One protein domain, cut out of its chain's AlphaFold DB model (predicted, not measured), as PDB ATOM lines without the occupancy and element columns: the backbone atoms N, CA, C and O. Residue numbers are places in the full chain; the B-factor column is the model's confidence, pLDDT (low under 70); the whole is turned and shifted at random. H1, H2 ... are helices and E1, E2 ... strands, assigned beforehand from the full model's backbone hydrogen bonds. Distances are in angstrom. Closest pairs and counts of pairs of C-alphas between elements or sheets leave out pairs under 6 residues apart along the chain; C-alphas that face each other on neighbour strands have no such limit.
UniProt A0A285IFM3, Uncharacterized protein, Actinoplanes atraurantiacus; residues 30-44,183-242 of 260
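Overview. This is residues 30 to 44 and 183 to 242 of the 260 residues of an uncharacterized protein of Actinoplanes atraurantiacus (UniProt A0A285IFM3). A long two-stranded hairpin, E3 with E4, runs through the middle, and the single helix H1 packs on it near the end where E3 stops and E4 starts. A second, shorter hairpin, E1 with E2, is near E4 on another side, with its turn at residues 200 and 201 pointing away from the long hairpin; at the end far from H1, residues 208 to 219 make a loop that leads into E3. The printed part has 75 residues, with one named helix and four named strands in the order H1, E1, E2, E3, E4. Its class is mixed, helices and strands, with two separate antiparallel sheets of two strands, E1 - E2 and E3 - E4. The whole is only just compact, close to loose, with a radius of gyration of the C-alphas of 13.6 A and spans of 42 by 29 by 19 A.

Arrangement. H1, residues 30 to 44, has 7 pairs of C-alphas within 8 A of E4, residues 233 to 241; the closest are those of Ala 36 and Val 234, 5.9 A apart. With E3, residues 220 to 228, it has 4 such pairs, the closest being the C-alphas of Ala 36 and Val 227 at 6.4 A. In H1 every O i to N i+4 pair is within hydrogen-bond range. E1, residues 193 to 199, and E2, residues 202 to 207, form an antiparallel hairpin, with 165 degrees between their directions. N 197 and O 204 are within hydrogen-bond range at 2.9 A, as are N 206 and O 195 at 2.8 A. E2 and E4 are near each other, with 6 pairs of C-alphas within 10 A. H1 and E2 are apart, as are E2 and E3. E3 and E4 form the other antiparallel hairpin, at 160 degrees; N 225 and O 236 are 2.9 A apart, and N 240 and O 221 are 2.8 A apart.

Along the chain. H1 begins at C-alpha 30 (11.936, -41.690, -10.164) and measures 21.3 A to C-alpha 44. E1 measures 17.2 A and E2 15.8 A. E3 begins at C-alpha 220 (13.323, -46.305, 10.599) and measures 25.9 A. E4 measures 25.3 A and ends at C-alpha 241 (10.227, -47.708, 8.108).

Size, cuts and confidence. The two C-alphas farthest apart are those of Glu 44 and Pro 217, at 41.9 A. Residues 45 to 182 are not printed, and C-alphas 44 and 183 are 11.5 A apart across the cut. The links E1 to E2 and E3 to E4 are tight; E2 to E3, 12 residues, is long. The mean pLDDT of the printed part is 78.4, with residue 30 and residues 184 to 195 under 70.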
ATOM      1  N   VAL A  30      11.834 -42.441  -8.897       58.91
ATOM      2  CA  VAL A  30      11.936 -41.690 -10.164       58.91
ATOM      3  C   VAL A  30      11.254 -40.318 -10.072       58.91
ATOM      4  O   VAL A  30      11.736 -39.338 -10.636       58.91
ATOM      5  N   GLN A  31      10.158 -40.212  -9.319       75.31
ATOM      6  CA  GLN A  31       9.446 -38.950  -9.114       75.31
ATOM      7  C   GLN A  31      10.164 -38.025  -8.123       75.31
ATOM      8  O   GLN A  31      10.018 -36.805  -8.222       75.31
ATOM      9  N   ALA A  32      10.931 -38.576  -7.175       77.00
ATOM     10  CA  ALA A  32      11.744 -37.792  -6.245       77.00
ATOM     11  C   ALA A  32      12.940 -37.143  -6.961       77.00
ATOM     12  O   ALA A  32      13.193 -35.951  -6.792       77.00
ATOM     13  N   GLU A  33      13.628 -37.888  -7.832       83.44
ATOM     14  CA  GLU A  33      14.718 -37.335  -8.643       83.44
ATOM     15  C   GLU A  33      14.243 -36.275  -9.634       83.44
ATOM     16  O   GLU A  33      14.893 -35.238  -9.768       83.44
ATOM     17  N   GLN A  34      13.118 -36.507 -10.318       84.81
ATOM     18  CA  GLN A  34      12.577 -35.508 -11.239       84.81
ATOM     19  C   GLN A  34      12.220 -34.219 -10.495       84.81
ATOM     20  O   GLN A  34      12.629 -33.143 -10.919       84.81
ATOM     21  N   ARG A  35      11.579 -34.323  -9.324       82.75
ATOM     22  CA  ARG A  35      11.326 -33.157  -8.470       82.75
ATOM     23  C   ARG A  35      12.600 -32.451  -8.036       82.75
ATOM     24  O   ARG A  35      12.650 -31.228  -8.074       82.75
ATOM     25  N   ALA A  36      13.638 -33.190  -7.654       86.00
ATOM     26  CA  ALA A  36      14.919 -32.588  -7.301       86.00
ATOM     27  C   ALA A  36      15.523 -31.806  -8.482       86.00
ATOM     28  O   ALA A  36      16.035 -30.703  -8.292       86.00
ATOM     29  N   ARG A  37      15.402 -32.320  -9.712       89.19
ATOM     30  CA  ARG A  37      15.801 -31.590 -10.928       89.19
ATOM     31  C   ARG A  37      14.936 -30.358 -11.175       89.19
ATOM     32  O   ARG A  37      15.484 -29.313 -11.515       89.19
ATOM     33  N   ASP A  38      13.627 -30.452 -10.966       87.69
ATOM     34  CA  ASP A  38      12.710 -29.319 -11.121       87.69
ATOM     35  C   ASP A  38      13.044 -28.199 -10.121       87.69
ATOM     36  O   ASP A  38      13.069 -27.028 -10.494       87.69
ATOM     37  N   VAL A  39      13.399 -28.557  -8.880       86.31
ATOM     38  CA  VAL A  39      13.866 -27.627  -7.837       86.31
ATOM     39  C   VAL A  39      15.185 -26.960  -8.225       86.31
ATOM     40  O   VAL A  39      15.339 -25.751  -8.046       86.31
ATOM     41  N   LEU A  40      16.144 -27.720  -8.762       88.25
ATOM     42  CA  LEU A  40      17.402 -27.157  -9.259       88.25
ATOM     43  C   LEU A  40      17.152 -26.194 -10.426       88.25
ATOM     44  O   LEU A  40      17.708 -25.097 -10.442       88.25
ATOM     45  N   ALA A  41      16.270 -26.551 -11.360       89.25
ATOM     46  CA  ALA A  41      15.911 -25.692 -12.483       89.25
ATOM     47  C   ALA A  41      15.195 -24.410 -12.023       89.25
ATOM     48  O   ALA A  41      15.491 -23.318 -12.517       89.25
ATOM     49  N   SER A  42      14.280 -24.502 -11.049       87.94
ATOM     50  CA  SER A  42      13.625 -23.320 -10.482       87.94
ATOM     51  C   SER A  42      14.596 -22.442  -9.703       87.94
ATOM     52  O   SER A  42      14.502 -21.219  -9.799       87.94
ATOM     53  N   TYR A  43      15.550 -23.038  -8.985       86.94
ATOM     54  CA  TYR A  43      16.620 -22.304  -8.319       86.94
ATOM     55  C   TYR A  43      17.486 -21.545  -9.329       86.94
ATOM     56  O   TYR A  43      17.681 -20.343  -9.178       86.94
ATOM     57  N   GLU A  44      17.946 -22.199 -10.397       87.06
ATOM     58  CA  GLU A  44      18.758 -21.554 -11.437       87.06
ATOM     59  C   GLU A  44      18.008 -20.414 -12.129       87.06
ATOM     60  O   GLU A  44      18.579 -19.345 -12.352       87.06
ATOM     61  N   PRO A 183      11.605 -22.401  -2.247       70.56
ATOM     62  CA  PRO A 183      11.225 -23.607  -2.965       70.56
ATOM     63  C   PRO A 183       9.714 -23.635  -3.236       70.56
ATOM     64  O   PRO A 183       8.939 -23.178  -2.388       70.56
ATOM     65  N   PRO A 184       9.269 -24.185  -4.379       68.50
ATOM     66  CA  PRO A 184       7.847 -24.359  -4.655       68.50
ATOM     67  C   PRO A 184       7.121 -25.130  -3.533       68.50
ATOM     68  O   PRO A 184       7.712 -26.037  -2.929       68.50
ATOM     69  N   PRO A 185       5.839 -24.833  -3.253       63.19
ATOM     70  CA  PRO A 185       5.032 -25.631  -2.331       63.19
ATOM     71  C   PRO A 185       5.056 -27.123  -2.698       63.19
ATOM     72  O   PRO A 185       5.065 -27.472  -3.875       63.19
ATOM     73  N   GLY A 186       5.084 -28.009  -1.699       59.47
ATOM     74  CA  GLY A 186       5.168 -29.460  -1.924       59.47
ATOM     75  C   GLY A 186       6.571 -29.987  -2.266       59.47
ATOM     76  O   GLY A 186       6.730 -31.185  -2.488       59.47
ATOM     77  N   THR A 187       7.596 -29.124  -2.268       60.38
ATOM     78  CA  THR A 187       9.007 -29.554  -2.342       60.38
ATOM     79  C   THR A 187       9.456 -30.278  -1.067       60.38
ATOM     80  O   THR A 187      10.336 -31.131  -1.119       60.38
ATOM     81  N   ALA A 188       8.847 -29.957   0.079       54.50
ATOM     82  CA  ALA A 188       9.097 -30.633   1.346       54.50
ATOM     83  C   ALA A 188       8.168 -31.849   1.496       54.50
ATOM     84  O   ALA A 188       6.947 -31.698   1.542       54.50
ATOM     85  N   GLY A 189       8.753 -33.040   1.583       48.31
ATOM     86  CA  GLY A 189       8.099 -34.285   1.980       48.31
ATOM     87  C   GLY A 189       9.120 -35.153   2.716       48.31
ATOM     88  O   GLY A 189      10.291 -35.139   2.346       48.31
ATOM     89  N   GLY A 190       8.701 -35.859   3.769       53.09
ATOM     90  CA  GLY A 190       9.622 -36.643   4.606       53.09
ATOM     91  C   GLY A 190      10.502 -35.785   5.527       53.09
ATOM     92  O   GLY A 190      10.332 -34.563   5.561       53.09
ATOM     93  N   PRO A 191      11.374 -36.401   6.349       55.12
ATOM     94  CA  PRO A 191      11.898 -35.791   7.569       55.12
ATOM     95  C   PRO A 191      12.553 -34.433   7.303       55.12
ATOM     96  O   PRO A 191      13.452 -34.302   6.470       55.12
ATOM     97  N   ALA A 192      12.089 -33.407   8.022       60.81
ATOM     98  CA  ALA A 192      12.558 -32.043   7.830       60.81
ATOM     99  C   ALA A 192      14.063 -31.961   8.115       60.81
ATOM    100  O   ALA A 192      14.537 -32.374   9.179       60.81
ATOM    101  N   ALA A 193      14.817 -31.406   7.166       66.25
ATOM    102  CA  ALA A 193      16.199 -31.034   7.409       66.25
ATOM    103  C   ALA A 193      16.231 -29.918   8.465       66.25
ATOM    104  O   ALA A 193      15.711 -28.826   8.244       66.25
ATOM    105  N   GLU A 194      16.847 -30.194   9.609       66.62
ATOM    106  CA  GLU A 194      17.064 -29.236  10.694       66.62
ATOM    107  C   GLU A 194      18.200 -28.271  10.353       66.62
ATOM    108  O   GLU A 194      18.170 -27.093  10.698       66.62
ATOM    109  N   SER A 195      19.244 -28.792   9.711       66.88
ATOM    110  CA  SER A 195      20.423 -28.025   9.319       66.88
ATOM    111  C   SER A 195      21.235 -28.798   8.290       66.88
ATOM    112  O   SER A 195      21.057 -30.004   8.109       66.88
ATOM    113  N   ALA A 196      22.183 -28.120   7.657       73.69
ATOM    114  CA  ALA A 196      23.269 -28.789   6.975       73.69
ATOM    115  C   ALA A 196      24.536 -27.968   7.049       73.69
ATOM    116  O   ALA A 196      24.524 -26.746   7.184       73.69
ATOM    117  N   THR A 197      25.635 -28.686   6.921       74.62
ATOM    118  CA  THR A 197      26.975 -28.133   6.921       74.62
ATOM    119  C   THR A 197      27.736 -28.663   5.721       74.62
ATOM    120  O   THR A 197      27.507 -29.784   5.259       74.62
ATOM    121  N   VAL A 198      28.639 -27.838   5.204       74.12
ATOM    122  CA  VAL A 198      29.525 -28.200   4.101       74.12
ATOM    123  C   VAL A 198      30.947 -28.192   4.619       74.12
ATOM    124  O   VAL A 198      31.413 -27.183   5.143       74.12
ATOM    125  N   SER A 199      31.644 -29.309   4.444       75.00
ATOM    126  CA  SER A 199      33.071 -29.423   4.728       75.00
ATOM    127  C   SER A 199      33.773 -30.016   3.512       75.00
ATOM    128  O   SER A 199      33.646 -31.201   3.203       75.00
ATOM    129  N   GLY A 200      34.475 -29.168   2.756       79.56
ATOM    130  CA  GLY A 200      35.110 -29.559   1.498       79.56
ATOM    131  C   GLY A 200      34.088 -30.019   0.454       79.56
ATOM    132  O   GLY A 200      33.342 -29.208  -0.085       79.56
ATOM    133  N   ARG A 201      34.083 -31.322   0.149       79.69
ATOM    134  CA  ARG A 201      33.144 -31.961  -0.794       79.69
ATOM    135  C   ARG A 201      32.027 -32.741  -0.097       79.69
ATOM    136  O   ARG A 201      31.275 -33.440  -0.764       79.69
ATOM    137  N   THR A 202      31.943 -32.654   1.225       80.19
ATOM    138  CA  THR A 202      30.970 -33.399   2.021       80.19
ATOM    139  C   THR A 202      29.871 -32.460   2.493       80.19
ATOM    140  O   THR A 202      30.150 -31.456   3.151       80.19
ATOM    141  N   VAL A 203      28.626 -32.809   2.173       82.31
ATOM    142  CA  VAL A 203      27.423 -32.165   2.709       82.31
ATOM    143  C   VAL A 203      26.873 -33.058   3.810       82.31
ATOM    144  O   VAL A 203      26.558 -34.218   3.567       82.31
ATOM    145  N   THR A 204      26.779 -32.530   5.026       83.00
ATOM    146  CA  THR A 204      26.165 -33.228   6.161       83.00
ATOM    147  C   THR A 204      24.822 -32.586   6.436       83.00
ATOM    148  O   THR A 204      24.793 -31.430   6.846       83.00
ATOM    149  N   VAL A 205      23.729 -33.317   6.217       81.69
ATOM    150  CA  VAL A 205      22.366 -32.867   6.525       81.69
ATOM    151  C   VAL A 205      21.913 -33.529   7.817       81.69
ATOM    152  O   VAL A 205      22.024 -34.744   7.969       81.69
ATOM    153  N   LYS A 206      21.401 -32.734   8.752       81.19
ATOM    154  CA  LYS A 206      20.730 -33.231   9.948       81.19
ATOM    155  C   LYS A 206      19.234 -33.254   9.671       81.19
ATOM    156  O   LYS A 206      18.678 -32.212   9.343       81.19
ATOM    157  N   VAL A 207      18.605 -34.412   9.814       78.50
ATOM    158  CA  VAL A 207      17.161 -34.597   9.624       78.50
ATOM    159  C   VAL A 207      16.507 -35.054  10.922       78.50
ATOM    160  O   VAL A 207      17.137 -35.749  11.722       78.50
ATOM    161  N   THR A 208      15.252 -34.670  11.137       74.38
ATOM    162  CA  THR A 208      14.447 -35.183  12.252       74.38
ATOM    163  C   THR A 208      13.833 -36.533  11.870       74.38
ATOM    164  O   THR A 208      12.907 -36.560  11.069       74.38
ATOM    165  N   GLY A 209      14.317 -37.638  12.445       74.94
ATOM    166  CA  GLY A 209      13.842 -39.003  12.158       74.94
ATOM    167  C   GLY A 209      13.573 -39.854  13.409       74.94
ATOM    168  O   GLY A 209      13.600 -39.348  14.535       74.94
ATOM    169  N   SER A 210      13.314 -41.149  13.213       77.31
ATOM    170  CA  SER A 210      13.179 -42.145  14.279       77.31
ATOM    171  C   SER A 210      14.513 -42.390  14.986       77.31
ATOM    172  O   SER A 210      15.595 -42.232  14.420       77.31
ATOM    173  N   ARG A 211      14.425 -42.756  16.268       72.94
ATOM    174  CA  ARG A 211      15.578 -43.088  17.119       72.94
ATOM    175  C   ARG A 211      15.946 -44.572  17.070       72.94
ATOM    176  O   ARG A 211      17.073 -44.909  17.424       72.94
ATOM    177  N   SER A 212      15.001 -45.416  16.674       80.38
ATOM    178  CA  SER A 212      15.156 -46.867  16.580       80.38
ATOM    179  C   SER A 212      15.443 -47.276  15.138       80.38
ATOM    180  O   SER A 212      14.973 -46.626  14.206       80.38
ATOM    181  N   ALA A 213      16.215 -48.349  14.959       82.12
ATOM    182  CA  ALA A 213      16.504 -48.911  13.638       82.12
ATOM    183  C   ALA A 213      15.243 -49.524  13.021       82.12
ATOM    184  O   ALA A 213      14.383 -50.000  13.758       82.12
ATOM    185  N   ALA A 214      15.156 -49.610  11.691       83.69
ATOM    186  CA  ALA A 214      14.001 -50.205  11.002       83.69
ATOM    187  C   ALA A 214      13.702 -51.662  11.404       83.69
ATOM    188  O   ALA A 214      12.635 -52.185  11.104       83.69
ATOM    189  N   SER A 215      14.623 -52.350  12.080       83.88
ATOM    190  CA  SER A 215      14.391 -53.678  12.655       83.88
ATOM    191  C   SER A 215      13.504 -53.677  13.906       83.88
ATOM    192  O   SER A 215      13.026 -54.736  14.304       83.88
ATOM    193  N   GLU A 216      13.317 -52.528  14.550       82.12
ATOM    194  CA  GLU A 216      12.546 -52.372  15.783       82.12
ATOM    195  C   GLU A 216      11.179 -51.722  15.508       82.12
ATOM    196  O   GLU A 216      11.086 -50.866  14.622       82.12
ATOM    197  N   PRO A 217      10.140 -52.053  16.300       82.25
ATOM    198  CA  PRO A 217       8.867 -51.338  16.297       82.25
ATOM    199  C   PRO A 217       9.065 -49.823  16.329       82.25
ATOM    200  O   PRO A 217       9.815 -49.304  17.160       82.25
ATOM    201  N   CYS A 218       8.391 -49.106  15.431       80.50
ATOM    202  CA  CYS A 218       8.505 -47.652  15.277       80.50
ATOM    203  C   CYS A 218       9.889 -47.118  14.883       80.50
ATOM    204  O   CYS A 218      10.134 -45.906  14.936       80.50
ATOM    205  N   GLY A 219      10.792 -47.998  14.469       82.88
ATOM    206  CA  GLY A 219      12.085 -47.637  13.931       82.88
ATOM    207  C   GLY A 219      12.058 -47.304  12.444       82.88
ATOM    208  O   GLY A 219      11.136 -47.671  11.706       82.88
ATOM    209  N   ALA A 220      13.092 -46.597  12.002       84.38
ATOM    210  CA  ALA A 220      13.323 -46.305  10.599       84.38
ATOM    211  C   ALA A 220      14.820 -46.181  10.309       84.38
ATOM    212  O   ALA A 220      15.573 -45.599  11.091       84.38
ATOM    213  N   ASP A 221      15.223 -46.695   9.155       85.31
ATOM    214  CA  ASP A 221      16.549 -46.496   8.588       85.31
ATOM    215  C   ASP A 221      16.468 -45.428   7.498       85.31
ATOM    216  O   ASP A 221      15.419 -45.208   6.897       85.31
ATOM    217  N   TYR A 222      17.578 -44.750   7.220       84.50
ATOM    218  CA  TYR A 222      17.602 -43.636   6.273       84.50
ATOM    219  C   TYR A 222      18.692 -43.844   5.237       84.50
ATOM    220  O   TYR A 222      19.850 -44.091   5.580       84.50
ATOM    221  N   THR A 223      18.341 -43.680   3.964       85.75
ATOM    222  CA  THR A 223      19.326 -43.537   2.887       85.75
ATOM    223  C   THR A 223      19.269 -42.129   2.325       85.75
ATOM    224  O   THR A 223      18.220 -41.498   2.318       85.75
ATOM    225  N   ALA A 224      20.405 -41.621   1.851       85.75
ATOM    226  CA  ALA A 224      20.476 -40.294   1.259       85.75
ATOM    227  C   ALA A 224      21.159 -40.342  -0.103       85.75
ATOM    228  O   ALA A 224      22.146 -41.057  -0.299       85.75
ATOM    229  N   ARG A 225      20.640 -39.553  -1.040       87.62
ATOM    230  CA  ARG A 225      21.183 -39.392  -2.391       87.62
ATOM    231  C   ARG A 225      21.175 -37.914  -2.760       87.62
ATOM    232  O   ARG A 225      20.364 -37.148  -2.247       87.62
ATOM    233  N   ALA A 226      22.080 -37.504  -3.638       88.44
ATOM    234  CA  ALA A 226      22.184 -36.117  -4.073       88.44
ATOM    235  C   ALA A 226      21.871 -35.993  -5.564       88.44
ATOM    236  O   ALA A 226      22.332 -36.800  -6.373       88.44
ATOM    237  N   VAL A 227      21.120 -34.954  -5.918       88.38
ATOM    238  CA  VAL A 227      21.019 -34.453  -7.288       88.38
ATOM    239  C   VAL A 227      21.717 -33.101  -7.312       88.38
ATOM    240  O   VAL A 227      21.407 -32.216  -6.514       88.38
ATOM    241  N   GLU A 228      22.696 -32.956  -8.197       87.94
ATOM    242  CA  GLU A 228      23.586 -31.797  -8.233       87.94
ATOM    243  C   GLU A 228      23.389 -30.998  -9.524       87.94
ATOM    244  O   GLU A 228      23.184 -31.563 -10.602       87.94
ATOM    245  N   SER A 229      23.507 -29.675  -9.419       85.12
ATOM    246  CA  SER A 229      23.764 -28.778 -10.544       85.12
ATOM    247  C   SER A 229      25.108 -28.071 -10.359       85.12
ATOM    248  O   SER A 229      25.828 -28.294  -9.384       85.12
ATOM    249  N   ALA A 230      25.469 -27.189 -11.291       81.12
ATOM    250  CA  ALA A 230      26.668 -26.365 -11.145       81.12
ATOM    251  C   ALA A 230      26.596 -25.390  -9.949       81.12
ATOM    252  O   ALA A 230      27.636 -24.895  -9.514       81.12
ATOM    253  N   HIS A 231      25.394 -25.097  -9.438       78.62
ATOM    254  CA  HIS A 231      25.158 -24.013  -8.478       78.62
ATOM    255  C   HIS A 231      24.452 -24.440  -7.188       78.62
ATOM    256  O   HIS A 231      24.430 -23.663  -6.233       78.62
ATOM    257  N   ALA A 232      23.854 -25.631  -7.154       81.44
ATOM    258  CA  ALA A 232      23.113 -26.116  -5.998       81.44
ATOM    259  C   ALA A 232      23.115 -27.646  -5.925       81.44
ATOM    260  O   ALA A 232      23.352 -28.341  -6.912       81.44
ATOM    261  N   VAL A 233      22.817 -28.161  -4.734       84.69
ATOM    262  CA  VAL A 233      22.650 -29.587  -4.459       84.69
ATOM    263  C   VAL A 233      21.313 -29.779  -3.759       84.69
ATOM    264  O   VAL A 233      21.027 -29.088  -2.783       84.69
ATOM    265  N   VAL A 234      20.516 -30.730  -4.238       85.38
ATOM    266  CA  VAL A 234      19.313 -31.212  -3.556       85.38
ATOM    267  C   VAL A 234      19.630 -32.574  -2.954       85.38
ATOM    268  O   VAL A 234      20.057 -33.485  -3.662       85.38
ATOM    269  N   VAL A 235      19.427 -32.706  -1.644       85.31
ATOM    270  CA  VAL A 235      19.576 -33.976  -0.926       85.31
ATOM    271  C   VAL A 235      18.202 -34.618  -0.797       85.31
ATOM    272  O   VAL A 235      17.290 -34.028  -0.224       85.31
ATOM    273  N   ILE A 236      18.071 -35.820  -1.345       84.44
ATOM    274  CA  ILE A 236      16.907 -36.690  -1.207       84.44
ATOM    275  C   ILE A 236      17.206 -37.639  -0.050       84.44
ATOM    276  O   ILE A 236      18.260 -38.277  -0.045       84.44
ATOM    277  N   VAL A 237      16.305 -37.706   0.926       83.00
ATOM    278  CA  VAL A 237      16.380 -38.641   2.054       83.00
ATOM    279  C   VAL A 237      15.200 -39.591   1.937       83.00
ATOM    280  O   VAL A 237      14.060 -39.143   1.992       83.00
ATOM    281  N   ASP A 238      15.493 -40.875   1.758       82.06
ATOM    282  CA  ASP A 238      14.500 -41.944   1.690       82.06
ATOM    283  C   ASP A 238      14.401 -42.604   3.080       82.06
ATOM    284  O   ASP A 238      15.431 -42.980   3.659       82.06
ATOM    285  N   GLU A 239      13.189 -42.705   3.633       81.81
ATOM    286  CA  GLU A 239      12.923 -43.294   4.948       81.81
ATOM    287  C   GLU A 239      12.425 -44.742   4.811       81.81
ATOM    288  O   GLU A 239      11.346 -45.024   4.302       81.81
ATOM    289  N   HIS A 240      13.187 -45.688   5.355       84.94
ATOM    290  CA  HIS A 240      12.854 -47.112   5.366       84.94
ATOM    291  C   HIS A 240      12.259 -47.480   6.722       84.94
ATOM    292  O   HIS A 240      12.983 -47.783   7.669       84.94
ATOM    293  N   ARG A 241      10.934 -47.415   6.846       81.50
ATOM    294  CA  ARG A 241      10.227 -47.708   8.108       81.50
ATOM    295  C   ARG A 241      10.133 -49.205   8.390       81.50
ATOM    296  O   ARG A 241      10.004 -49.997   7.461       81.50
ATOM    297  N   HIS A 242      10.076 -49.565   9.675       78.50
ATOM    298  CA  HIS A 242       9.805 -50.937  10.125       78.50
ATOM    299  C   HIS A 242       8.526 -51.520   9.506       78.50
ATOM    300  O   HIS A 242       8.531 -52.608   8.932       78.50
TER     301      HIS A 242